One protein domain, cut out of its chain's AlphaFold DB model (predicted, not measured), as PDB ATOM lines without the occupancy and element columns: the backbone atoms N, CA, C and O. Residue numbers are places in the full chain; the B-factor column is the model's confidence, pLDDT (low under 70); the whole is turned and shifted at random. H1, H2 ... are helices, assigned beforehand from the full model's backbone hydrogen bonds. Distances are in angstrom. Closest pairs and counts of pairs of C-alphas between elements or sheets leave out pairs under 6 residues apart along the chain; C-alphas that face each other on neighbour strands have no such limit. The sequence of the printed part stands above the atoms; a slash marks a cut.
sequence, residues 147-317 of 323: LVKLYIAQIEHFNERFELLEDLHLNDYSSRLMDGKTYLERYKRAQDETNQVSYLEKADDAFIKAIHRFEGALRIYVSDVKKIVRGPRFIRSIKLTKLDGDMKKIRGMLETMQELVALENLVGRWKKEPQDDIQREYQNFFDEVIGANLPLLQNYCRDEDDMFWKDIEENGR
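AT A GLANCE: This is residues 147 to 317 of the 323 residues of an uncharacterized protein of Faecalibacterium prausnitzii (UniProt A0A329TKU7). Look for a rod of helices: H1 and H2 form a long hairpin, H4 packs along H2, H5 packs on both H2 and H4, and H6 folds back on H5's end. H1, H2, H4 and H5 make an up-and-down bundle, each running against the one before. The 171 printed residues, all helix by class, have six named helices, H1 to H6; the whole is only just loose, close to compact, radius of gyration of the C-alphas 18.9 A, spans 67 by 33 by 26 A.

IN THESE COORDINATES: Find C-alpha 147 at (-4.196, 269.805, 6.895); H1 runs 62.9 A to residue 189. Next come H2, residues 193 to 230, 54.8 A; H3, 233 to 236; H4, 240 to 271, 46.0 A; H5, 276 to 298; and H6, 303 to 315, ending at (-45.696, 283.911, -6.965).

HOW THE PARTS SIT: In hairpin H1-H2, residues 173 to 188 alone of H1 touch H2, closest C-alphas Gly 180 and Ala 203, 4.1 A. H2 touches H4 at a shallow tilt of 25 degrees, opposite ways, closest C-alphas Phe 207 and Glu 264, 5.9 A. Every O i to N i+4 pair is within hydrogen-bond range in H2 and H4, against 38 of 39 in H1, 14 of 19 in H5 and 7 of 9 in H6; H3 is too short for one.

THE WHOLE: The printed part has no cut, its links are tight, and pLDDT is under 70 at residues 147 to 174, 227 to 241, 275 and 301 to 305.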
ATOM      1  N   LEU A 147      -3.980 269.383   8.280       44.25
ATOM      2  CA  LEU A 147      -4.196 269.805   6.895       44.25
ATOM      3  C   LEU A 147      -5.644 270.249   6.657       44.25
ATOM      4  O   LEU A 147      -5.876 271.243   5.973       44.25
ATOM      5  N   VAL A 148      -6.615 269.569   7.272       42.09
ATOM      6  CA  VAL A 148      -8.023 269.981   7.233       42.09
ATOM      7  C   VAL A 148      -8.228 271.319   7.948       42.09
ATOM      8  O   VAL A 148      -8.877 272.195   7.388       42.09
ATOM      9  N   LYS A 149      -7.647 271.534   9.135       44.19
ATOM     10  CA  LYS A 149      -7.734 272.823   9.853       44.19
ATOM     11  C   LYS A 149      -7.084 273.974   9.089       44.19
ATOM     12  O   LYS A 149      -7.657 275.056   9.023       44.19
ATOM     13  N   LEU A 150      -5.929 273.732   8.474       43.84
ATOM     14  CA  LEU A 150      -5.241 274.718   7.643       43.84
ATOM     15  C   LEU A 150      -6.081 275.080   6.408       43.84
ATOM     16  O   LEU A 150      -6.222 276.253   6.072       43.84
ATOM     17  N   TYR A 151      -6.699 274.079   5.779       40.84
ATOM     18  CA  TYR A 151      -7.617 274.267   4.658       40.84
ATOM     19  C   TYR A 151      -8.882 275.043   5.059       40.84
ATOM     20  O   TYR A 151      -9.337 275.900   4.304       40.84
ATOM     21  N   ILE A 152      -9.426 274.798   6.256       40.41
ATOM     22  CA  ILE A 152     -10.561 275.549   6.815       40.41
ATOM     23  C   ILE A 152     -10.181 277.013   7.027       40.41
ATOM     24  O   ILE A 152     -10.854 277.879   6.484       40.41
ATOM     25  N   ALA A 153      -9.070 277.286   7.713       39.50
ATOM     26  CA  ALA A 153      -8.623 278.649   7.990       39.50
ATOM     27  C   ALA A 153      -8.312 279.436   6.701       39.50
ATOM     28  O   ALA A 153      -8.628 280.617   6.592       39.50
ATOM     29  N   GLN A 154      -7.741 278.777   5.686       39.34
ATOM     30  CA  GLN A 154      -7.512 279.388   4.372       39.34
ATOM     31  C   GLN A 154      -8.820 279.691   3.631       39.34
ATOM     32  O   GLN A 154      -8.925 280.728   2.977       39.34
ATOM     33  N   ILE A 155      -9.820 278.812   3.739       38.22
ATOM     34  CA  ILE A 155     -11.152 279.031   3.169       38.22
ATOM     35  C   ILE A 155     -11.901 280.137   3.910       38.22
ATOM     36  O   ILE A 155     -12.531 280.959   3.253       38.22
ATOM     37  N   GLU A 156     -11.853 280.166   5.239       38.88
ATOM     38  CA  GLU A 156     -12.488 281.194   6.072       38.88
ATOM     39  C   GLU A 156     -11.899 282.570   5.759       38.88
ATOM     40  O   GLU A 156     -12.636 283.465   5.361       38.88
ATOM     41  N   HIS A 157     -10.573 282.700   5.745       36.62
ATOM     42  CA  HIS A 157      -9.895 283.950   5.392       36.62
ATOM     43  C   HIS A 157     -10.126 284.382   3.926       36.62
ATOM     44  O   HIS A 157     -10.149 285.573   3.609       36.62
ATOM     45  N   PHE A 158     -10.300 283.436   2.994       34.41
ATOM     46  CA  PHE A 158     -10.700 283.753   1.616       34.41
ATOM     47  C   PHE A 158     -12.166 284.209   1.548       34.41
ATOM     48  O   PHE A 158     -12.461 285.183   0.862       34.41
ATOM     49  N   ASN A 159     -13.068 283.562   2.292       35.44
ATOM     50  CA  ASN A 159     -14.489 283.914   2.355       35.44
ATOM     51  C   ASN A 159     -14.729 285.276   3.022       35.44
ATOM     52  O   ASN A 159     -15.488 286.057   2.469       35.44
ATOM     53  N   GLU A 160     -14.044 285.610   4.120       34.78
ATOM     54  CA  GLU A 160     -14.160 286.913   4.808       34.78
ATOM     55  C   GLU A 160     -13.835 288.096   3.875       34.78
ATOM     56  O   GLU A 160     -14.416 289.178   3.960       34.78
ATOM     57  N   ARG A 161     -12.914 287.892   2.926       31.38
ATOM     58  CA  ARG A 161     -12.538 288.901   1.924       31.38
ATOM     59  C   ARG A 161     -13.554 289.022   0.787       31.38
ATOM     60  O   ARG A 161     -13.677 290.105   0.217       31.38
ATOM     61  N   PHE A 162     -14.254 287.935   0.463       32.53
ATOM     62  CA  PHE A 162     -15.388 287.955  -0.462       32.53
ATOM     63  C   PHE A 162     -16.621 288.568   0.194       32.53
ATOM     64  O   PHE A 162     -17.239 289.402  -0.448       32.53
ATOM     65  N   GLU A 163     -16.895 288.295   1.472       35.88
ATOM     66  CA  GLU A 163     -17.970 288.946   2.236       35.88
ATOM     67  C   GLU A 163     -17.791 290.470   2.281       35.88
ATOM     68  O   GLU A 163     -18.741 291.209   2.047       35.88
ATOM     69  N   LEU A 164     -16.560 290.966   2.465       30.83
ATOM     70  CA  LEU A 164     -16.285 292.407   2.431       30.83
ATOM     71  C   LEU A 164     -16.521 293.028   1.039       30.83
ATOM     72  O   LEU A 164     -16.992 294.160   0.927       30.83
ATOM     73  N   LEU A 165     -16.176 292.301  -0.033       31.75
ATOM     74  CA  LEU A 165     -16.438 292.728  -1.412       31.75
ATOM     75  C   LEU A 165     -17.938 292.660  -1.736       31.75
ATOM     76  O   LEU A 165     -18.458 293.543  -2.410       31.75
ATOM     77  N   GLU A 166     -18.622 291.632  -1.239       42.62
ATOM     78  CA  GLU A 166     -20.062 291.401  -1.338       42.62
ATOM     79  C   GLU A 166     -20.863 292.488  -0.615       42.62
ATOM     80  O   GLU A 166     -21.829 292.989  -1.182       42.62
ATOM     81  N   ASP A 167     -20.439 292.916   0.574       42.50
ATOM     82  CA  ASP A 167     -21.057 294.012   1.329       42.50
ATOM     83  C   ASP A 167     -20.838 295.371   0.645       42.50
ATOM     84  O   ASP A 167     -21.742 296.209   0.584       42.50
ATOM     85  N   LEU A 168     -19.654 295.598   0.064       36.84
ATOM     86  CA  LEU A 168     -19.379 296.764  -0.789       36.84
ATOM     87  C   LEU A 168     -20.278 296.778  -2.031       36.84
ATOM     88  O   LEU A 168     -20.781 297.827  -2.437       36.84
ATOM     89  N   HIS A 169     -20.509 295.605  -2.611       46.38
ATOM     90  CA  HIS A 169     -21.409 295.409  -3.734       46.38
ATOM     91  C   HIS A 169     -22.879 295.651  -3.336       46.38
ATOM     92  O   HIS A 169     -23.553 296.428  -4.013       46.38
ATOM     93  N   LEU A 170     -23.343 295.102  -2.205       52.53
ATOM     94  CA  LEU A 170     -24.696 295.280  -1.653       52.53
ATOM     95  C   LEU A 170     -25.042 296.736  -1.333       52.53
ATOM     96  O   LEU A 170     -26.158 297.196  -1.610       52.53
ATOM     97  N   ASN A 171     -24.067 297.487  -0.824       54.53
ATOM     98  CA  ASN A 171     -24.214 298.915  -0.568       54.53
ATOM     99  C   ASN A 171     -24.353 299.739  -1.864       54.53
ATOM    100  O   ASN A 171     -25.172 300.657  -1.908       54.53
ATOM    101  N   ASP A 172     -23.643 299.390  -2.947       57.06
ATOM    102  CA  ASP A 172     -23.817 300.056  -4.254       57.06
ATOM    103  C   ASP A 172     -25.191 299.745  -4.883       57.06
ATOM    104  O   ASP A 172     -25.757 300.585  -5.581       57.06
ATOM    105  N   TYR A 173     -25.768 298.564  -4.620       66.56
ATOM    106  CA  TYR A 173     -27.100 298.182  -5.123       66.56
ATOM    107  C   TYR A 173     -28.216 298.947  -4.417       66.56
ATOM    108  O   TYR A 173     -29.104 299.509  -5.060       66.56
ATOM    109  N   SER A 174     -28.121 299.018  -3.089       65.44
ATOM    110  CA  SER A 174     -29.066 299.750  -2.245       65.44
ATOM    111  C   SER A 174     -29.035 301.247  -2.561       65.44
ATOM    112  O   SER A 174     -30.083 301.888  -2.620       65.44
ATOM    113  N   SER A 175     -27.851 301.793  -2.868       70.38
ATOM    114  CA  SER A 175     -27.709 303.173  -3.342       70.38
ATOM    115  C   SER A 175     -28.471 303.412  -4.646       70.38
ATOM    116  O   SER A 175     -29.198 304.394  -4.746       70.38
ATOM    117  N   ARG A 176     -28.377 302.505  -5.629       73.50
ATOM    118  CA  ARG A 176     -29.067 302.651  -6.927       73.50
ATOM    119  C   ARG A 176     -30.585 302.554  -6.807       73.50
ATOM    120  O   ARG A 176     -31.289 303.330  -7.447       73.50
ATOM    121  N   LEU A 177     -31.090 301.650  -5.964       77.50
ATOM    122  CA  LEU A 177     -32.516 301.587  -5.627       77.50
ATOM    123  C   LEU A 177     -32.995 302.921  -5.028       77.50
ATOM    124  O   LEU A 177     -34.034 303.447  -5.429       77.50
ATOM    125  N   MET A 178     -32.225 303.488  -4.097       80.00
ATOM    126  CA  MET A 178     -32.545 304.773  -3.468       80.00
ATOM    127  C   MET A 178     -32.443 305.948  -4.446       80.00
ATOM    128  O   MET A 178     -33.294 306.841  -4.410       80.00
ATOM    129  N   ASP A 179     -31.466 305.936  -5.352       79.44
ATOM    130  CA  ASP A 179     -31.339 306.921  -6.425       79.44
ATOM    131  C   ASP A 179     -32.555 306.864  -7.357       79.44
ATOM    132  O   ASP A 179     -33.189 307.892  -7.599       79.44
ATOM    133  N   GLY A 180     -32.953 305.666  -7.800       81.56
ATOM    134  CA  GLY A 180     -34.145 305.454  -8.625       81.56
ATOM    135  C   GLY A 180     -35.424 305.956  -7.947       81.56
ATOM    136  O   GLY A 180     -36.162 306.757  -8.524       81.56
ATOM    137  N   LYS A 181     -35.643 305.594  -6.674       86.00
ATOM    138  CA  LYS A 181     -36.763 306.111  -5.861       86.00
ATOM    139  C   LYS A 181     -36.720 307.639  -5.731       86.00
ATOM    140  O   LYS A 181     -37.750 308.304  -5.840       86.00
ATOM    141  N   THR A 182     -35.532 308.217  -5.556       89.06
ATOM    142  CA  THR A 182     -35.344 309.673  -5.486       89.06
ATOM    143  C   THR A 182     -35.702 310.351  -6.807       89.06
ATOM    144  O   THR A 182     -36.342 311.405  -6.800       89.06
ATOM    145  N   TYR A 183     -35.328 309.765  -7.945       88.25
ATOM    146  CA  TYR A 183     -35.717 310.276  -9.256       88.25
ATOM    147  C   TYR A 183     -37.226 310.187  -9.481       88.25
ATOM    148  O   TYR A 183     -37.805 311.163  -9.955       88.25
ATOM    149  N   LEU A 184     -37.884 309.108  -9.050       87.06
ATOM    150  CA  LEU A 184     -39.346 309.012  -9.104       87.06
ATOM    151  C   LEU A 184     -40.044 310.091  -8.268       87.06
ATOM    152  O   LEU A 184     -41.013 310.702  -8.716       87.06
ATOM    153  N   GLU A 185     -39.536 310.385  -7.072       88.81
ATOM    154  CA  GLU A 185     -40.064 311.478  -6.251       88.81
ATOM    155  C   GLU A 185     -39.869 312.851  -6.906       88.81
ATOM    156  O   GLU A 185     -40.732 313.725  -6.793       88.81
ATOM    157  N   ARG A 186     -38.764 313.054  -7.632       88.44
ATOM    158  CA  ARG A 186     -38.536 314.284  -8.406       88.44
ATOM    159  C   ARG A 186     -39.438 314.368  -9.633       88.44
ATOM    160  O   ARG A 186     -39.953 315.449  -9.899       88.44
ATOM    161  N   TYR A 187     -39.678 313.253 -10.320       89.06
ATOM    162  CA  TYR A 187     -40.641 313.154 -11.418       89.06
ATOM    163  C   TYR A 187     -42.036 313.613 -10.976       89.06
ATOM    164  O   TYR A 187     -42.591 314.527 -11.581       89.06
ATOM    165  N   LYS A 188     -42.555 313.084  -9.858       87.88
ATOM    166  CA  LYS A 188     -43.881 313.456  -9.321       87.88
ATOM    167  C   LYS A 188     -44.014 314.946  -8.972       87.88
ATOM    168  O   LYS A 188     -45.122 315.471  -8.939       87.88
ATOM    169  N   ARG A 189     -42.902 315.620  -8.659       89.31
ATOM    170  CA  ARG A 189     -42.864 317.045  -8.274       89.31
ATOM    171  C   ARG A 189     -42.558 317.981  -9.440       89.31
ATOM    172  O   ARG A 189     -42.744 319.189  -9.300       89.31
ATOM    173  N   ALA A 190     -42.047 317.455 -10.549       87.75
ATOM    174  CA  ALA A 190     -41.697 318.250 -11.713       87.75
ATOM    175  C   ALA A 190     -42.969 318.770 -12.398       87.75
ATOM    176  O   ALA A 190     -43.926 318.024 -12.605       87.75
ATOM    177  N   GLN A 191     -42.971 320.060 -12.736       86.62
ATOM    178  CA  GLN A 191     -44.100 320.727 -13.393       86.62
ATOM    179  C   GLN A 191     -43.954 320.782 -14.917       86.62
ATOM    180  O   GLN A 191     -44.923 321.078 -15.609       86.62
ATOM    181  N   ASP A 192     -42.755 320.511 -15.435       88.44
ATOM    182  CA  ASP A 192     -42.432 320.561 -16.856       88.44
ATOM    183  C   ASP A 192     -42.115 319.172 -17.425       88.44
ATOM    184  O   ASP A 192     -41.441 318.353 -16.792       88.44
ATOM    185  N   GLU A 193     -42.589 318.927 -18.648       86.12
ATOM    186  CA  GLU A 193     -42.461 317.633 -19.328       86.12
ATOM    187  C   GLU A 193     -40.994 317.246 -19.580       86.12
ATOM    188  O   GLU A 193     -40.636 316.078 -19.458       86.12
ATOM    189  N   THR A 194     -40.112 318.211 -19.859       88.50
ATOM    190  CA  THR A 194     -38.686 317.950 -20.119       88.50
ATOM    191  C   THR A 194     -37.983 317.353 -18.899       88.50
ATOM    192  O   THR A 194     -37.279 316.345 -19.009       88.50
ATOM    193  N   ASN A 195     -38.177 317.942 -17.717       86.44
ATOM    194  CA  ASN A 195     -37.619 317.404 -16.480       86.44
ATOM    195  C   ASN A 195     -38.299 316.094 -16.083       86.44
ATOM    196  O   ASN A 195     -37.618 315.194 -15.594       86.44
ATOM    197  N   GLN A 196     -39.607 315.958 -16.316       86.69
ATOM    198  CA  GLN A 196     -40.322 314.705 -16.078       86.69
ATOM    199  C   GLN A 196     -39.716 313.547 -16.881       86.69
ATOM    200  O   GLN A 196     -39.365 312.525 -16.291       86.69
ATOM    201  N   VAL A 197     -39.508 313.728 -18.188       88.56
ATOM    202  CA  VAL A 197     -38.862 312.722 -19.046       88.56
ATOM    203  C   VAL A 197     -37.448 312.409 -18.547       88.56
ATOM    204  O   VAL A 197     -37.119 311.243 -18.345       88.56
ATOM    205  N   SER A 198     -36.640 313.429 -18.231       91.19
ATOM    206  CA  SER A 198     -35.270 313.212 -17.737       91.19
ATOM    207  C   SER A 198     -35.213 312.440 -16.414       91.19
ATOM    208  O   SER A 198     -34.300 311.641 -16.198       91.19
ATOM    209  N   TYR A 199     -36.152 312.678 -15.494       89.81
ATOM    210  CA  TYR A 199     -36.204 311.942 -14.232       89.81
ATOM    211  C   TYR A 199     -36.670 310.500 -14.424       89.81
ATOM    212  O   TYR A 199     -36.121 309.619 -13.765       89.81
ATOM    213  N   LEU A 200     -37.610 310.245 -15.339       89.06
ATOM    214  CA  LEU A 200     -38.015 308.883 -15.689       89.06
ATOM    215  C   LEU A 200     -36.857 308.090 -16.300       89.06
ATOM    216  O   LEU A 200     -36.599 306.982 -15.847       89.06
ATOM    217  N   GLU A 201     -36.104 308.666 -17.240       89.75
ATOM    218  CA  GLU A 201     -34.923 308.015 -17.836       89.75
ATOM    219  C   GLU A 201     -33.848 307.677 -16.791       89.75
ATOM    220  O   GLU A 201     -33.233 306.614 -16.834       89.75
ATOM    221  N   LYS A 202     -33.619 308.567 -15.818       89.19
ATOM    222  CA  LYS A 202     -32.651 308.324 -14.737       89.19
ATOM    223  C   LYS A 202     -33.130 307.273 -13.742       89.19
ATOM    224  O   LYS A 202     -32.305 306.529 -13.217       89.19
ATOM    225  N   ALA A 203     -34.431 307.237 -13.452       87.50
ATOM    226  CA  ALA A 203     -35.016 306.209 -12.601       87.50
ATOM    227  C   ALA A 203     -34.905 304.832 -13.265       87.50
ATOM    228  O   ALA A 203     -34.433 303.890 -12.636       87.50
ATOM    229  N   ASP A 204     -35.258 304.761 -14.546       87.94
ATOM    230  CA  ASP A 204     -35.164 303.570 -15.388       87.94
ATOM    231  C   ASP A 204     -33.736 302.996 -15.420       87.94
ATOM    232  O   ASP A 204     -33.495 301.864 -15.002       87.94
ATOM    233  N   ASP A 205     -32.747 303.825 -15.773       87.56
ATOM    234  CA  ASP A 205     -31.330 303.436 -15.788       87.56
ATOM    235  C   ASP A 205     -30.828 302.958 -14.412       87.56
ATOM    236  O   ASP A 205     -30.037 302.012 -14.319       87.56
ATOM    237  N   ALA A 206     -31.289 303.586 -13.326       82.56
ATOM    238  CA  ALA A 206     -30.929 303.185 -11.971       82.56
ATOM    239  C   ALA A 206     -31.524 301.816 -11.600       82.56
ATOM    240  O   ALA A 206     -30.802 300.978 -11.045       82.56
ATOM    241  N   PHE A 207     -32.797 301.571 -11.928       85.19
ATOM    242  CA  PHE A 207     -33.478 300.315 -11.622       85.19
ATOM    243  C   PHE A 207     -32.961 299.151 -12.465       85.19
ATOM    244  O   PHE A 207     -32.605 298.130 -11.881       85.19
ATOM    245  N   ILE A 208     -32.791 299.310 -13.782       83.75
ATOM    246  CA  ILE A 208     -32.223 298.262 -14.653       83.75
ATOM    247  C   ILE A 208     -30.834 297.846 -14.157       83.75
ATOM    248  O   ILE A 208     -30.543 296.662 -13.972       83.75
ATOM    249  N   LYS A 209     -29.972 298.823 -13.842       81.56
ATOM    250  CA  LYS A 209     -28.633 298.534 -13.305       81.56
ATOM    251  C   LYS A 209     -28.684 297.847 -11.947       81.56
ATOM    252  O   LYS A 209     -27.785 297.060 -11.651       81.56
ATOM    253  N   ALA A 210     -29.663 298.173 -11.104       78.38
ATOM    254  CA  ALA A 210     -29.859 297.482  -9.837       78.38
ATOM    255  C   ALA A 210     -30.300 296.030 -10.077       78.38
ATOM    256  O   ALA A 210     -29.662 295.132  -9.534       78.38
ATOM    257  N   ILE A 211     -31.287 295.791 -10.949       78.38
ATOM    258  CA  ILE A 211     -31.796 294.455 -11.302       78.38
ATOM    259  C   ILE A 211     -30.658 293.547 -11.776       78.38
ATOM    260  O   ILE A 211     -30.362 292.557 -11.112       78.38
ATOM    261  N   HIS A 212     -29.916 293.915 -12.827       79.19
ATOM    262  CA  HIS A 212     -28.819 293.077 -13.353       79.19
ATOM    263  C   HIS A 212     -27.748 292.753 -12.304       79.19
ATOM    264  O   HIS A 212     -27.103 291.703 -12.329       79.19
ATOM    265  N   ARG A 213     -27.544 293.658 -11.347       74.88
ATOM    266  CA  ARG A 213     -26.609 293.452 -10.244       74.88
ATOM    267  C   ARG A 213     -27.144 292.487  -9.189       74.88
ATOM    268  O   ARG A 213     -26.387 291.620  -8.753       74.88
ATOM    269  N   PHE A 214     -28.420 292.601  -8.818       75.38
ATOM    270  CA  PHE A 214     -29.083 291.626  -7.953       75.38
ATOM    271  C   PHE A 214     -29.098 290.236  -8.599       75.38
ATOM    272  O   PHE A 214     -28.816 289.256  -7.914       75.38
ATOM    273  N   GLU A 215     -29.318 290.134  -9.913       77.75
ATOM    274  CA  GLU A 215     -29.256 288.856 -10.634       77.75
ATOM    275  C   GLU A 215     -27.864 288.224 -10.536       77.75
ATOM    276  O   GLU A 215     -27.726 287.037 -10.227       77.75
ATOM    277  N   GLY A 216     -26.816 289.023 -10.762       73.12
ATOM    278  CA  GLY A 216     -25.430 288.580 -10.634       73.12
ATOM    279  C   GLY A 216     -25.098 288.090  -9.222       73.12
ATOM    280  O   GLY A 216     -24.514 287.016  -9.067       73.12
ATOM    281  N   ALA A 217     -25.513 288.836  -8.196       72.50
ATOM    282  CA  ALA A 217     -25.308 288.460  -6.801       72.50
ATOM    283  C   ALA A 217     -26.055 287.162  -6.451       72.50
ATOM    284  O   ALA A 217     -25.453 286.221  -5.937       72.50
ATOM    285  N   LEU A 218     -27.340 287.062  -6.804       77.69
ATOM    286  CA  LEU A 218     -28.155 285.869  -6.562       77.69
ATOM    287  C   LEU A 218     -27.567 284.622  -7.239       77.69
ATOM    288  O   LEU A 218     -27.506 283.563  -6.614       77.69
ATOM    289  N   ARG A 219     -27.049 284.736  -8.473       80.12
ATOM    290  CA  ARG A 219     -26.343 283.631  -9.154       80.12
ATOM    291  C   ARG A 219     -25.135 283.136  -8.353       80.12
ATOM    292  O   ARG A 219     -24.916 281.924  -8.287       80.12
ATOM    293  N   ILE A 220     -24.370 284.042  -7.741       73.94
ATOM    294  CA  ILE A 220     -23.205 283.699  -6.911       73.94
ATOM    295  C   ILE A 220     -23.650 282.961  -5.649       73.94
ATOM    296  O   ILE A 220     -23.190 281.840  -5.421       73.94
ATOM    297  N   TYR A 221     -24.582 283.528  -4.878       75.56
ATOM    298  CA  TYR A 221     -25.014 282.926  -3.614       75.56
ATOM    299  C   TYR A 221     -25.699 281.574  -3.814       75.56
ATOM    300  O   TYR A 221     -25.364 280.609  -3.131       75.56
ATOM    301  N   VAL A 222     -26.585 281.442  -4.807       77.12
ATOM    302  CA  VAL A 222     -27.216 280.149  -5.127       77.12
ATOM    303  C   VAL A 222     -26.165 279.113  -5.543       77.12
ATOM    304  O   VAL A 222     -26.235 277.945  -5.145       77.12
ATOM    305  N   SER A 223     -25.149 279.521  -6.309       75.25
ATOM    306  CA  SER A 223     -24.014 278.657  -6.652       75.25
ATOM    307  C   SER A 223     -23.225 278.227  -5.410       75.25
ATOM    308  O   SER A 223     -22.842 277.060  -5.301       75.25
ATOM    309  N   ASP A 224     -22.972 279.133  -4.472       71.19
ATOM    310  CA  ASP A 224     -22.214 278.840  -3.257       71.19
ATOM    311  C   ASP A 224     -22.973 277.903  -2.315       71.19
ATOM    312  O   ASP A 224     -22.418 276.874  -1.912       71.19
ATOM    313  N   VAL A 225     -24.269 278.138  -2.106       78.75
ATOM    314  CA  VAL A 225     -25.173 277.206  -1.418       78.75
ATOM    315  C   VAL A 225     -25.106 275.817  -2.064       78.75
ATOM    316  O   VAL A 225     -24.883 274.811  -1.386       78.75
ATOM    317  N   LYS A 226     -25.189 275.736  -3.397       75.56
ATOM    318  CA  LYS A 226     -25.099 274.472  -4.143       75.56
ATOM    319  C   LYS A 226     -23.756 273.763  -3.947       75.56
ATOM    320  O   LYS A 226     -23.746 272.540  -3.781       75.56
ATOM    321  N   LYS A 227     -22.632 274.489  -3.949       65.94
ATOM    322  CA  LYS A 227     -21.293 273.928  -3.679       65.94
ATOM    323  C   LYS A 227     -21.189 273.396  -2.254       65.94
ATOM    324  O   LYS A 227     -20.614 272.327  -2.055       65.94
ATOM    325  N   ILE A 228     -21.745 274.114  -1.277       64.00
ATOM    326  CA  ILE A 228     -21.760 273.680   0.122       64.00
ATOM    327  C   ILE A 228     -22.598 272.404   0.242       64.00
ATOM    328  O   ILE A 228     -22.072 271.372   0.649       64.00
ATOM    329  N   VAL A 229     -23.858 272.428  -0.198       63.59
ATOM    330  CA  VAL A 229     -24.808 271.308  -0.088       63.59
ATOM    331  C   VAL A 229     -24.309 270.036  -0.786       63.59
ATOM    332  O   VAL A 229     -24.407 268.939  -0.228       63.59
ATOM    333  N   ARG A 230     -23.741 270.165  -1.992       65.62
ATOM    334  CA  ARG A 230     -23.198 269.027  -2.759       65.62
ATOM    335  C   ARG A 230     -21.805 268.596  -2.299       65.62
ATOM    336  O   ARG A 230     -21.331 267.541  -2.717       65.62
ATOM    337  N   GLY A 231     -21.158 269.388  -1.449       51.38
ATOM    338  CA  GLY A 231     -19.831 269.111  -0.928       51.38
ATOM    339  C   GLY A 231     -19.785 267.905   0.027       51.38
ATOM    340  O   GLY A 231     -20.814 267.460   0.566       51.38
ATOM    341  N   PRO A 232     -18.576 267.369   0.284       42.56
ATOM    342  CA  PRO A 232     -18.373 266.296   1.252       42.56
ATOM    343  C   PRO A 232     -18.971 266.641   2.623       42.56
ATOM    344  O   PRO A 232     -18.847 267.771   3.098       42.56
ATOM    345  N   ARG A 233     -19.612 265.666   3.287       42.00
ATOM    346  CA  ARG A 233     -20.336 265.883   4.561       42.00
ATOM    347  C   ARG A 233     -19.484 266.547   5.648       42.00
ATOM    348  O   ARG A 233     -19.996 267.397   6.362       42.00
ATOM    349  N   PHE A 234     -18.202 266.197   5.743       41.00
ATOM    350  CA  PHE A 234     -17.299 266.777   6.741       41.00
ATOM    351  C   PHE A 234     -16.980 268.257   6.472       41.00
ATOM    352  O   PHE A 234     -16.762 269.002   7.414       41.00
ATOM    353  N   ILE A 235     -16.999 268.704   5.209       43.25
ATOM    354  CA  ILE A 235     -16.830 270.122   4.844       43.25
ATOM    355  C   ILE A 235     -18.126 270.894   5.107       43.25
ATOM    356  O   ILE A 235     -18.088 272.041   5.547       43.25
ATOM    357  N   ARG A 236     -19.284 270.257   4.884       49.47
ATOM    358  CA  ARG A 236     -20.597 270.859   5.151       49.47
ATOM    359  C   ARG A 236     -20.778 271.278   6.599       49.47
ATOM    360  O   ARG A 236     -21.209 272.400   6.820       49.47
ATOM    361  N   SER A 237     -20.410 270.424   7.556       43.56
ATOM    362  CA  SER A 237     -20.556 270.718   8.991       43.56
ATOM    363  C   SER A 237     -19.792 271.962   9.440       43.56
ATOM    364  O   SER A 237     -20.177 272.591  10.415       43.56
ATOM    365  N   ILE A 238     -18.730 272.326   8.723       45.78
ATOM    366  CA  ILE A 238     -17.899 273.495   9.033       45.78
ATOM    367  C   ILE A 238     -18.461 274.759   8.367       45.78
ATOM    368  O   ILE A 238     -18.306 275.856   8.885       45.78
ATOM    369  N   LYS A 239     -19.162 274.616   7.237       54.72
ATOM    370  CA  LYS A 239     -19.722 275.732   6.457       54.72
ATOM    371  C   LYS A 239     -21.190 276.031   6.767       54.72
ATOM    372  O   LYS A 239     -21.816 276.764   6.010       54.72
ATOM    373  N   LEU A 240     -21.750 275.475   7.845       63.22
ATOM    374  CA  LEU A 240     -23.162 275.671   8.202       63.22
ATOM    375  C   LEU A 240     -23.492 277.138   8.503       63.22
ATOM    376  O   LEU A 240     -24.534 277.623   8.087       63.22
ATOM    377  N   THR A 241     -22.587 277.867   9.160       65.50
ATOM    378  CA  THR A 241     -22.762 279.304   9.431       65.50
ATOM    379  C   THR A 241     -22.769 280.134   8.149       65.50
ATOM    380  O   THR A 241     -23.623 281.003   7.997       65.50
ATOM    381  N   LYS A 242     -21.870 279.829   7.203       70.38
ATOM    382  CA  LYS A 242     -21.856 280.460   5.875       70.38
ATOM    383  C   LYS A 242     -23.125 280.126   5.091       70.38
ATOM    384  O   LYS A 242     -23.735 281.025   4.533       70.38
ATOM    385  N   LEU A 243     -23.550 278.862   5.100       72.44
ATOM    386  CA  LEU A 243     -24.790 278.423   4.459       72.44
ATOM    387  C   LEU A 243     -25.995 279.221   4.979       72.44
ATOM    388  O   LEU A 243     -26.747 279.766   4.180       72.44
ATOM    389  N   ASP A 244     -26.136 279.349   6.299       73.88
ATOM    390  CA  ASP A 244     -27.192 280.155   6.918       73.88
ATOM    391  C   ASP A 244     -27.114 281.636   6.509       73.88
ATOM    392  O   ASP A 244     -28.143 282.274   6.273       73.88
ATOM    393  N   GLY A 245     -25.902 282.194   6.434       78.31
ATOM    394  CA  GLY A 245     -25.663 283.563   5.976       78.31
ATOM    395  C   GLY A 245     -26.074 283.771   4.518       78.31
ATOM    396  O   GLY A 245     -26.838 284.690   4.222       78.31
ATOM    397  N   ASP A 246     -25.631 282.886   3.626       80.44
ATOM    398  CA  ASP A 246     -25.945 282.912   2.197       80.44
ATOM    399  C   ASP A 246     -27.457 282.764   1.967       80.44
ATOM    400  O   ASP A 246     -28.034 283.508   1.176       80.44
ATOM    401  N   MET A 247     -28.133 281.878   2.710       82.19
ATOM    402  CA  MET A 247     -29.590 281.703   2.631       82.19
ATOM    403  C   MET A 247     -30.353 282.966   3.051       82.19
ATOM    404  O   MET A 247     -31.269 283.394   2.346       82.19
ATOM    405  N   LYS A 248     -29.947 283.620   4.150       83.12
ATOM    406  CA  LYS A 248     -30.541 284.902   4.581       83.12
ATOM    407  C   LYS A 248     -30.328 286.011   3.554       83.12
ATOM    408  O   LYS A 248     -31.245 286.786   3.288       83.12
ATOM    409  N   LYS A 249     -29.129 286.081   2.970       83.50
ATOM    410  CA  LYS A 249     -28.793 287.046   1.918       83.50
ATOM    411  C   LYS A 249     -29.641 286.817   0.664       83.50
ATOM    412  O   LYS A 249     -30.224 287.774   0.165       83.50
ATOM    413  N   ILE A 250     -29.775 285.570   0.199       86.56
ATOM    414  CA  ILE A 250     -30.638 285.218  -0.943       86.56
ATOM    415  C   ILE A 250     -32.074 285.671  -0.682       86.56
ATOM    416  O   ILE A 250     -32.657 286.332  -1.538       86.56
ATOM    417  N   ARG A 251     -32.623 285.373   0.501       84.56
ATOM    418  CA  ARG A 251     -33.976 285.794   0.874       84.56
ATOM    419  C   ARG A 251     -34.154 287.313   0.767       84.56
ATOM    420  O   ARG A 251     -35.020 287.766   0.026       84.56
ATOM    421  N   GLY A 252     -33.315 288.095   1.449       83.31
ATOM    422  CA  GLY A 252     -33.438 289.559   1.430       83.31
ATOM    423  C   GLY A 252     -33.237 290.161   0.032       83.31
ATOM    424  O   GLY A 252     -33.889 291.140  -0.336       83.31
ATOM    425  N   MET A 253     -32.372 289.553  -0.785       84.75
ATOM    426  CA  MET A 253     -32.178 289.961  -2.178       84.75
ATOM    427  C   MET A 253     -33.391 289.652  -3.053       84.75
ATOM    428  O   MET A 253     -33.718 290.468  -3.906       84.75
ATOM    429  N   LEU A 254     -34.067 288.517  -2.853       85.94
ATOM    430  CA  LEU A 254     -35.285 288.177  -3.592       85.94
ATOM    431  C   LEU A 254     -36.436 289.131  -3.260       85.94
ATOM    432  O   LEU A 254     -37.072 289.630  -4.186       85.94
ATOM    433  N   GLU A 255     -36.638 289.452  -1.979       84.25
ATOM    434  CA  GLU A 255     -37.633 290.449  -1.544       84.25
ATOM    435  C   GLU A 255     -37.362 291.816  -2.211       84.25
ATOM    436  O   GLU A 255     -38.256 292.439  -2.786       84.25
ATOM    437  N   THR A 256     -36.098 292.256  -2.217       83.69
ATOM    438  CA  THR A 256     -35.703 293.533  -2.845       83.69
ATOM    439  C   THR A 256     -35.833 293.493  -4.370       83.69
ATOM    440  O   THR A 256     -36.229 294.479  -4.991       83.69
ATOM    441  N   MET A 257     -35.510 292.358  -4.994       84.88
ATOM    442  CA  MET A 257     -35.622 292.171  -6.439       84.88
ATOM    443  C   MET A 257     -37.077 292.270  -6.904       84.88
ATOM    444  O   MET A 257     -37.350 292.925  -7.907       84.88
ATOM    445  N   GLN A 258     -38.016 291.667  -6.171       83.62
ATOM    446  CA  GLN A 258     -39.443 291.774  -6.477       83.62
ATOM    447  C   GLN A 258     -39.919 293.233  -6.435       83.62
ATOM    448  O   GLN A 258     -40.637 293.668  -7.337       83.62
ATOM    449  N   GLU A 259     -39.472 294.015  -5.443       85.75
ATOM    450  CA  GLU A 259     -39.758 295.454  -5.385       85.75
ATOM    451  C   GLU A 259     -39.166 296.199  -6.594       85.75
ATOM    452  O   GLU A 259     -39.850 297.001  -7.231       85.75
ATOM    453  N   LEU A 260     -37.903 295.925  -6.932       85.94
ATOM    454  CA  LEU A 260     -37.192 296.575  -8.036       85.94
ATOM    455  C   LEU A 260     -37.857 296.348  -9.389       85.94
ATOM    456  O   LEU A 260     -38.069 297.307 -10.128       85.94
ATOM    457  N   VAL A 261     -38.195 295.099  -9.702       85.31
ATOM    458  CA  VAL A 261     -38.841 294.749 -10.971       85.31
ATOM    459  C   VAL A 261     -40.225 295.392 -11.051       85.31
ATOM    460  O   VAL A 261     -40.607 295.908 -12.097       85.31
ATOM    461  N   ALA A 262     -40.961 295.453  -9.941       85.56
ATOM    462  CA  ALA A 262     -42.250 296.131  -9.891       85.56
ATOM    463  C   ALA A 262     -42.132 297.662 -10.096       85.56
ATOM    464  O   ALA A 262     -42.972 298.257 -10.779       85.56
ATOM    465  N   LEU A 263     -41.082 298.299  -9.559       87.69
ATOM    466  CA  LEU A 263     -40.787 299.725  -9.764       87.69
ATOM    467  C   LEU A 263     -40.346 300.036 -11.197       87.69
ATOM    468  O   LEU A 263     -40.803 301.025 -11.767       87.69
ATOM    469  N   GLU A 264     -39.481 299.209 -11.779       86.94
ATOM    470  CA  GLU A 264     -39.063 299.334 -13.179       86.94
ATOM    471  C   GLU A 264     -40.283 299.233 -14.106       86.94
ATOM    472  O   GLU A 264     -40.524 300.137 -14.905       86.94
ATOM    473  N   ASN A 265     -41.162 298.258 -13.865       85.69
ATOM    474  CA  ASN A 265     -42.401 298.110 -14.625       85.69
ATOM    475  C   ASN A 265     -43.329 299.328 -14.518       85.69
ATOM    476  O   ASN A 265     -44.023 299.685 -15.474       85.69
ATOM    477  N   LEU A 266     -43.379 299.976 -13.351       87.06
ATOM    478  CA  LEU A 266     -44.127 301.221 -13.172       87.06
ATOM    479  C   LEU A 266     -43.529 302.356 -14.019       87.06
ATOM    480  O   LEU A 266     -44.269 303.059 -14.712       87.06
ATOM    481  N   VAL A 267     -42.201 302.508 -13.997       86.81
ATOM    482  CA  VAL A 267     -41.478 303.524 -14.780       86.81
ATOM    483  C   VAL A 267     -41.706 303.315 -16.269       86.81
ATOM    484  O   VAL A 267     -42.051 304.258 -16.982       86.81
ATOM    485  N   GLY A 268     -41.583 302.080 -16.737       85.25
ATOM    486  CA  GLY A 268     -41.765 301.746 -18.133       85.25
ATOM    487  C   GLY A 268     -43.191 301.992 -18.646       85.25
ATOM    488  O   GLY A 268     -43.374 302.533 -19.744       85.25
ATOM    489  N   ARG A 269     -44.220 301.754 -17.814       85.12
ATOM    490  CA  ARG A 269     -45.601 302.186 -18.116       85.12
ATOM    491  C   ARG A 269     -45.727 303.703 -18.239       85.12
ATOM    492  O   ARG A 269     -46.418 304.178 -19.141       85.12
ATOM    493  N   TRP A 270     -45.064 304.472 -17.374       86.75
ATOM    494  CA  TRP A 270     -45.055 305.938 -17.464       86.75
ATOM    495  C   TRP A 270     -44.306 306.454 -18.699       86.75
ATOM    496  O   TRP A 270     -44.748 307.431 -19.306       86.75
ATOM    497  N   LYS A 271     -43.241 305.764 -19.128       85.19
ATOM    498  CA  LYS A 271     -42.522 306.039 -20.385       85.19
ATOM    499  C   LYS A 271     -43.295 305.600 -21.637       85.19
ATOM    500  O   LYS A 271     -42.973 306.055 -22.731       85.19
ATOM    501  N   LYS A 272     -44.339 304.770 -21.489       83.56
ATOM    502  CA  LYS A 272     -45.095 304.128 -22.586       83.56
ATOM    503  C   LYS A 272     -44.212 303.250 -23.482       83.56
ATOM    504  O   LYS A 272     -44.468 303.131 -24.680       83.56
ATOM    505  N   GLU A 273     -43.178 302.645 -22.905       76.62
ATOM    506  CA  GLU A 273     -42.271 301.742 -23.611       76.62
ATOM    507  C   GLU A 273     -42.740 300.282 -23.502       76.62
ATOM    508  O   GLU A 273     -43.347 299.908 -22.492       76.62
ATOM    509  N   PRO A 274     -42.465 299.433 -24.510       70.44
ATOM    510  CA  PRO A 274     -42.726 297.999 -24.416       70.44
ATOM    511  C   PRO A 274     -41.964 297.398 -23.229       70.44
ATOM    512  O   PRO A 274     -40.751 297.545 -23.137       70.44
ATOM    513  N   GLN A 275     -42.676 296.727 -22.322       68.06
ATOM    514  CA  GLN A 275     -42.102 296.153 -21.092       68.06
ATOM    515  C   GLN A 275     -41.602 294.714 -21.271       68.06
ATOM    516  O   GLN A 275     -41.030 294.123 -20.358       68.06
ATOM    517  N   ASP A 276     -41.820 294.136 -22.451       72.31
ATOM    518  CA  ASP A 276     -41.659 292.700 -22.680       72.31
ATOM    519  C   ASP A 276     -40.214 292.218 -22.494       72.31
ATOM    520  O   ASP A 276     -39.998 291.058 -22.145       72.31
ATOM    521  N   ASP A 277     -39.218 293.080 -22.711       77.69
ATOM    522  CA  ASP A 277     -37.812 292.679 -22.664       77.69
ATOM    523  C   ASP A 277     -37.322 292.439 -21.229       77.69
ATOM    524  O   ASP A 277     -36.816 291.351 -20.946       77.69
ATOM    525  N   ILE A 278     -37.542 293.377 -20.303       77.06
ATOM    526  CA  ILE A 278     -37.083 293.254 -18.907       77.06
ATOM    527  C   ILE A 278     -37.923 292.243 -18.125       77.06
ATOM    528  O   ILE A 278     -37.379 291.451 -17.354       77.06
ATOM    529  N   GLN A 279     -39.236 292.179 -18.375       80.88
ATOM    530  CA  GLN A 279     -40.079 291.143 -17.776       80.88
ATOM    531  C   GLN A 279     -39.614 289.737 -18.176       80.88
ATOM    532  O   GLN A 279     -39.547 288.835 -17.338       80.88
ATOM    533  N   ARG A 280     -39.266 289.547 -19.455       85.00
ATOM    534  CA  ARG A 280     -38.736 288.279 -19.963       85.00
ATOM    535  C   ARG A 280     -37.347 287.981 -19.402       85.00
ATOM    536  O   ARG A 280     -37.082 286.828 -19.079       85.00
ATOM    537  N   GLU A 281     -36.471 288.979 -19.281       85.50
ATOM    538  CA  GLU A 281     -35.159 288.821 -18.633       85.50
ATOM    539  C   GLU A 281     -35.308 288.324 -17.193       85.50
ATOM    540  O   GLU A 281     -34.727 287.293 -16.848       85.50
ATOM    541  N   TYR A 282     -36.171 288.967 -16.402       85.00
ATOM    542  CA  TYR A 282     -36.442 288.554 -15.028       85.00
ATOM    543  C   TYR A 282     -37.018 287.137 -14.944       85.00
ATOM    544  O   TYR A 282     -36.557 286.334 -14.134       85.00
ATOM    545  N   GLN A 283     -37.993 286.795 -15.793       88.31
ATOM    546  CA  GLN A 283     -38.571 285.446 -15.829       88.31
ATOM    547  C   GLN A 283     -37.520 284.387 -16.181       88.31
ATOM    548  O   GLN A 283     -37.454 283.352 -15.524       88.31
ATOM    549  N   ASN A 284     -36.660 284.661 -17.168       89.31
ATOM    550  CA  ASN A 284     -35.565 283.764 -17.532       89.31
ATOM    551  C   ASN A 284     -34.573 283.601 -16.375       89.31
ATOM    552  O   ASN A 284     -34.192 282.479 -16.046       89.31
ATOM    553  N   PHE A 285     -34.174 284.702 -15.732       87.88
ATOM    554  CA  PHE A 285     -33.332 284.660 -14.539       87.88
ATOM    555  C   PHE A 285     -33.978 283.818 -13.433       87.88
ATOM    556  O   PHE A 285     -33.314 282.952 -12.854       87.88
ATOM    557  N   PHE A 286     -35.263 284.046 -13.154       89.81
ATOM    558  CA  PHE A 286     -35.995 283.329 -12.123       89.81
ATOM    559  C   PHE A 286     -36.010 281.831 -12.420       89.81
ATOM    560  O   PHE A 286     -35.585 281.048 -11.573       89.81
ATOM    561  N   ASP A 287     -36.414 281.433 -13.626       90.31
ATOM    562  CA  ASP A 287     -36.515 280.029 -14.026       90.31
ATOM    563  C   ASP A 287     -35.137 279.328 -13.970       90.31
ATOM    564  O   ASP A 287     -35.011 278.225 -13.429       90.31
ATOM    565  N   GLU A 288     -34.075 279.982 -14.454       91.19
ATOM    566  CA  GLU A 288     -32.717 279.419 -14.504       91.19
ATOM    567  C   GLU A 288     -32.016 279.320 -13.145       91.19
ATOM    568  O   GLU A 288     -31.244 278.387 -12.901       91.19
ATOM    569  N   VAL A 289     -32.197 280.324 -12.288       85.00
ATOM    570  CA  VAL A 289     -31.385 280.497 -11.078       85.00
ATOM    571  C   VAL A 289     -32.171 280.101  -9.846       85.00
ATOM    572  O   VAL A 289     -31.672 279.322  -9.035       85.00
ATOM    573  N   ILE A 290     -33.396 280.598  -9.714       89.31
ATOM    574  CA  ILE A 290     -34.222 280.381  -8.529       89.31
ATOM    575  C   ILE A 290     -35.037 279.105  -8.703       89.31
ATOM    576  O   ILE A 290     -34.794 278.146  -7.977       89.31
ATOM    577  N   GLY A 291     -35.900 279.031  -9.718       88.69
ATOM    578  CA  GLY A 291     -36.762 277.884 -10.008       88.69
ATOM    579  C   GLY A 291     -35.986 276.572 -10.128       88.69
ATOM    580  O   GLY A 291     -36.289 275.600  -9.436       88.69
ATOM    581  N   ALA A 292     -34.905 276.551 -10.914       90.06
ATOM    582  CA  ALA A 292     -34.072 275.357 -11.080       90.06
ATOM    583  C   ALA A 292     -33.368 274.878  -9.794       90.06
ATOM    584  O   ALA A 292     -32.935 273.723  -9.720       90.06
ATOM    585  N   ASN A 293     -33.208 275.746  -8.790       87.06
ATOM    586  CA  ASN A 293     -32.569 275.411  -7.515       87.06
ATOM    587  C   ASN A 293     -33.552 275.472  -6.332       87.06
ATOM    588  O   ASN A 293     -33.137 275.220  -5.203       87.06
ATOM    589  N   LEU A 294     -34.842 275.719  -6.573       88.38
ATOM    590  CA  LEU A 294     -35.852 275.940  -5.541       88.38
ATOM    591  C   LEU A 294     -35.997 274.756  -4.571       88.38
ATOM    592  O   LEU A 294     -35.932 274.998  -3.366       88.38
ATOM    593  N   PRO A 295     -36.033 273.481  -5.025       86.06
ATOM    594  CA  PRO A 295     -36.069 272.350  -4.100       86.06
ATOM    595  C   PRO A 295     -34.817 272.268  -3.223       86.06
ATOM    596  O   PRO A 295     -34.870 271.804  -2.088       86.06
ATOM    597  N   LEU A 296     -33.657 272.684  -3.742       84.81
ATOM    598  CA  LEU A 296     -32.424 272.710  -2.961       84.81
ATOM    599  C   LEU A 296     -32.490 273.812  -1.908       84.81
ATOM    600  O   LEU A 296     -32.121 273.554  -0.771       84.81
ATOM    601  N   LEU A 297     -32.960 275.002  -2.276       84.19
ATOM    602  CA  LEU A 297     -33.098 276.119  -1.351       84.19
ATOM    603  C   LEU A 297     -34.079 275.749  -0.232       84.19
ATOM    604  O   LEU A 297     -33.652 275.705   0.915       84.19
ATOM    605  N   GLN A 298     -35.307 275.332  -0.562       83.00
ATOM    606  CA  GLN A 298     -36.349 274.917   0.394       83.00
ATOM    607  C   GLN A 298     -35.857 273.879   1.419       83.00
ATOM    608  O   GLN A 298     -36.039 274.057   2.616       83.00
ATOM    609  N   ASN A 299     -35.152 272.830   0.977       79.50
ATOM    610  CA  ASN A 299     -34.674 271.755   1.861       79.50
ATOM    611  C   ASN A 299     -33.615 272.184   2.895       79.50
ATOM    612  O   ASN A 299     -33.307 271.414   3.805       79.50
ATOM    613  N   TYR A 300     -33.003 273.355   2.720       72.25
ATOM    614  CA  TYR A 300     -31.954 273.883   3.593       72.25
ATOM    615  C   TYR A 300     -32.342 275.229   4.219       72.25
ATOM    616  O   TYR A 300     -31.481 275.942   4.734       72.25
ATOM    617  N   CYS A 301     -33.630 275.573   4.180       67.50
ATOM    618  CA  CYS A 301     -34.173 276.730   4.880       67.50
ATOM    619  C   CYS A 301     -34.359 276.434   6.365       67.50
ATOM    620  O   CYS A 301     -34.459 275.281   6.781       67.50
ATOM    621  N   ARG A 302     -34.407 277.493   7.174       64.12
ATOM    622  CA  ARG A 302     -34.903 277.378   8.547       64.12
ATOM    623  C   ARG A 302     -36.421 277.229   8.487       64.12
ATOM    624  O   ARG A 302     -37.045 277.900   7.675       64.12
ATOM    625  N   ASP A 303     -36.996 276.439   9.389       57.75
ATOM    626  CA  ASP A 303     -38.443 276.160   9.452       57.75
ATOM    627  C   ASP A 303     -39.327 277.437   9.464       57.75
ATOM    628  O   ASP A 303     -40.483 277.418   9.053       57.75
ATOM    629  N   GLU A 304     -38.789 278.581   9.909       58.88
ATOM    630  CA  GLU A 304     -39.477 279.884   9.917       58.88
ATOM    631  C   GLU A 304     -39.630 280.528   8.521       58.88
ATOM    632  O   GLU A 304     -40.438 281.443   8.357       58.88
ATOM    633  N   ASP A 305     -38.891 280.058   7.512       69.69
ATOM    634  CA  ASP A 305     -38.892 280.605   6.150       69.69
ATOM    635  C   ASP A 305     -39.773 279.791   5.172       69.69
ATOM    636  O   ASP A 305     -39.907 280.174   4.009       69.69
ATOM    637  N   ASP A 306     -40.423 278.706   5.610       76.31
ATOM    638  CA  ASP A 306     -41.233 277.830   4.742       76.31
ATOM    639  C   ASP A 306     -42.338 278.588   3.991       76.31
ATOM    640  O   ASP A 306     -42.569 278.368   2.801       76.31
ATOM    641  N   MET A 307     -43.005 279.527   4.672       81.88
ATOM    642  CA  MET A 307     -44.040 280.361   4.052       81.88
ATOM    643  C   MET A 307     -43.467 281.286   2.978       81.88
ATOM    644  O   MET A 307     -44.107 281.479   1.949       81.88
ATOM    645  N   PHE A 308     -42.268 281.831   3.200       85.12
ATOM    646  CA  PHE A 308     -41.591 282.683   2.224       85.12
ATOM    647  C   PHE A 308     -41.247 281.884   0.965       85.12
ATOM    648  O   PHE A 308     -41.577 282.296  -0.140       85.12
ATOM    649  N   TRP A 309     -40.636 280.708   1.108       84.38
ATOM    650  CA  TRP A 309     -40.233 279.916  -0.056       84.38
ATOM    651  C   TRP A 309     -41.402 279.319  -0.821       84.38
ATOM    652  O   TRP A 309     -41.296 279.127  -2.032       84.38
ATOM    653  N   LYS A 310     -42.515 279.058  -0.136       85.31
ATOM    654  CA  LYS A 310     -43.768 278.687  -0.783       85.31
ATOM    655  C   LYS A 310     -44.360 279.850  -1.582       85.31
ATOM    656  O   LYS A 310     -44.795 279.642  -2.707       85.31
ATOM    657  N   ASP A 311     -44.318 281.070  -1.050       84.69
ATOM    658  CA  ASP A 311     -44.717 282.261  -1.807       84.69
ATOM    659  C   ASP A 311     -43.802 282.500  -3.019       84.69
ATOM    660  O   ASP A 311     -44.286 282.768  -4.112       84.69
ATOM    661  N   ILE A 312     -42.488 282.304  -2.882       87.25
ATOM    662  CA  ILE A 312     -41.558 282.362  -4.020       87.25
ATOM    663  C   ILE A 312     -41.885 281.290  -5.070       87.25
ATOM    664  O   ILE A 312     -41.827 281.578  -6.263       87.25
ATOM    665  N   GLU A 313     -42.246 280.075  -4.659       87.31
ATOM    666  CA  GLU A 313     -42.667 279.008  -5.575       87.31
ATOM    667  C   GLU A 313     -43.934 279.373  -6.356       87.31
ATOM    668  O   GLU A 313     -43.990 279.195  -7.573       87.31
ATOM    669  N   GLU A 314     -44.942 279.894  -5.658       86.31
ATOM    670  CA  GLU A 314     -46.260 280.191  -6.226       86.31
ATOM    671  C   GLU A 314     -46.261 281.501  -7.028       86.31
ATOM    672  O   GLU A 314     -46.857 281.581  -8.105       86.31
ATOM    673  N   ASN A 315     -45.565 282.523  -6.526       84.94
ATOM    674  CA  ASN A 315     -45.696 283.911  -6.965       84.94
ATOM    675  C   ASN A 315     -44.373 284.556  -7.391       84.94
ATOM    676  O   ASN A 315     -44.406 285.572  -8.078       84.94
ATOM    677  N   GLY A 316     -43.214 283.979  -7.063       80.31
ATOM    678  CA  GLY A 316     -41.902 284.590  -7.326       80.31
ATOM    679  C   GLY A 316     -41.595 284.826  -8.807       80.31
ATOM    680  O   GLY A 316     -40.872 285.757  -9.143       80.31
ATOM    681  N   ARG A 317     -42.195 284.036  -9.704       82.94
ATOM    682  CA  ARG A 317     -42.104 284.221 -11.162       82.94
ATOM    683  C   ARG A 317     -42.962 285.388 -11.676       82.94
ATOM    684  O   ARG A 317     -42.745 285.877 -12.785       82.94
TER     685      ARG A 317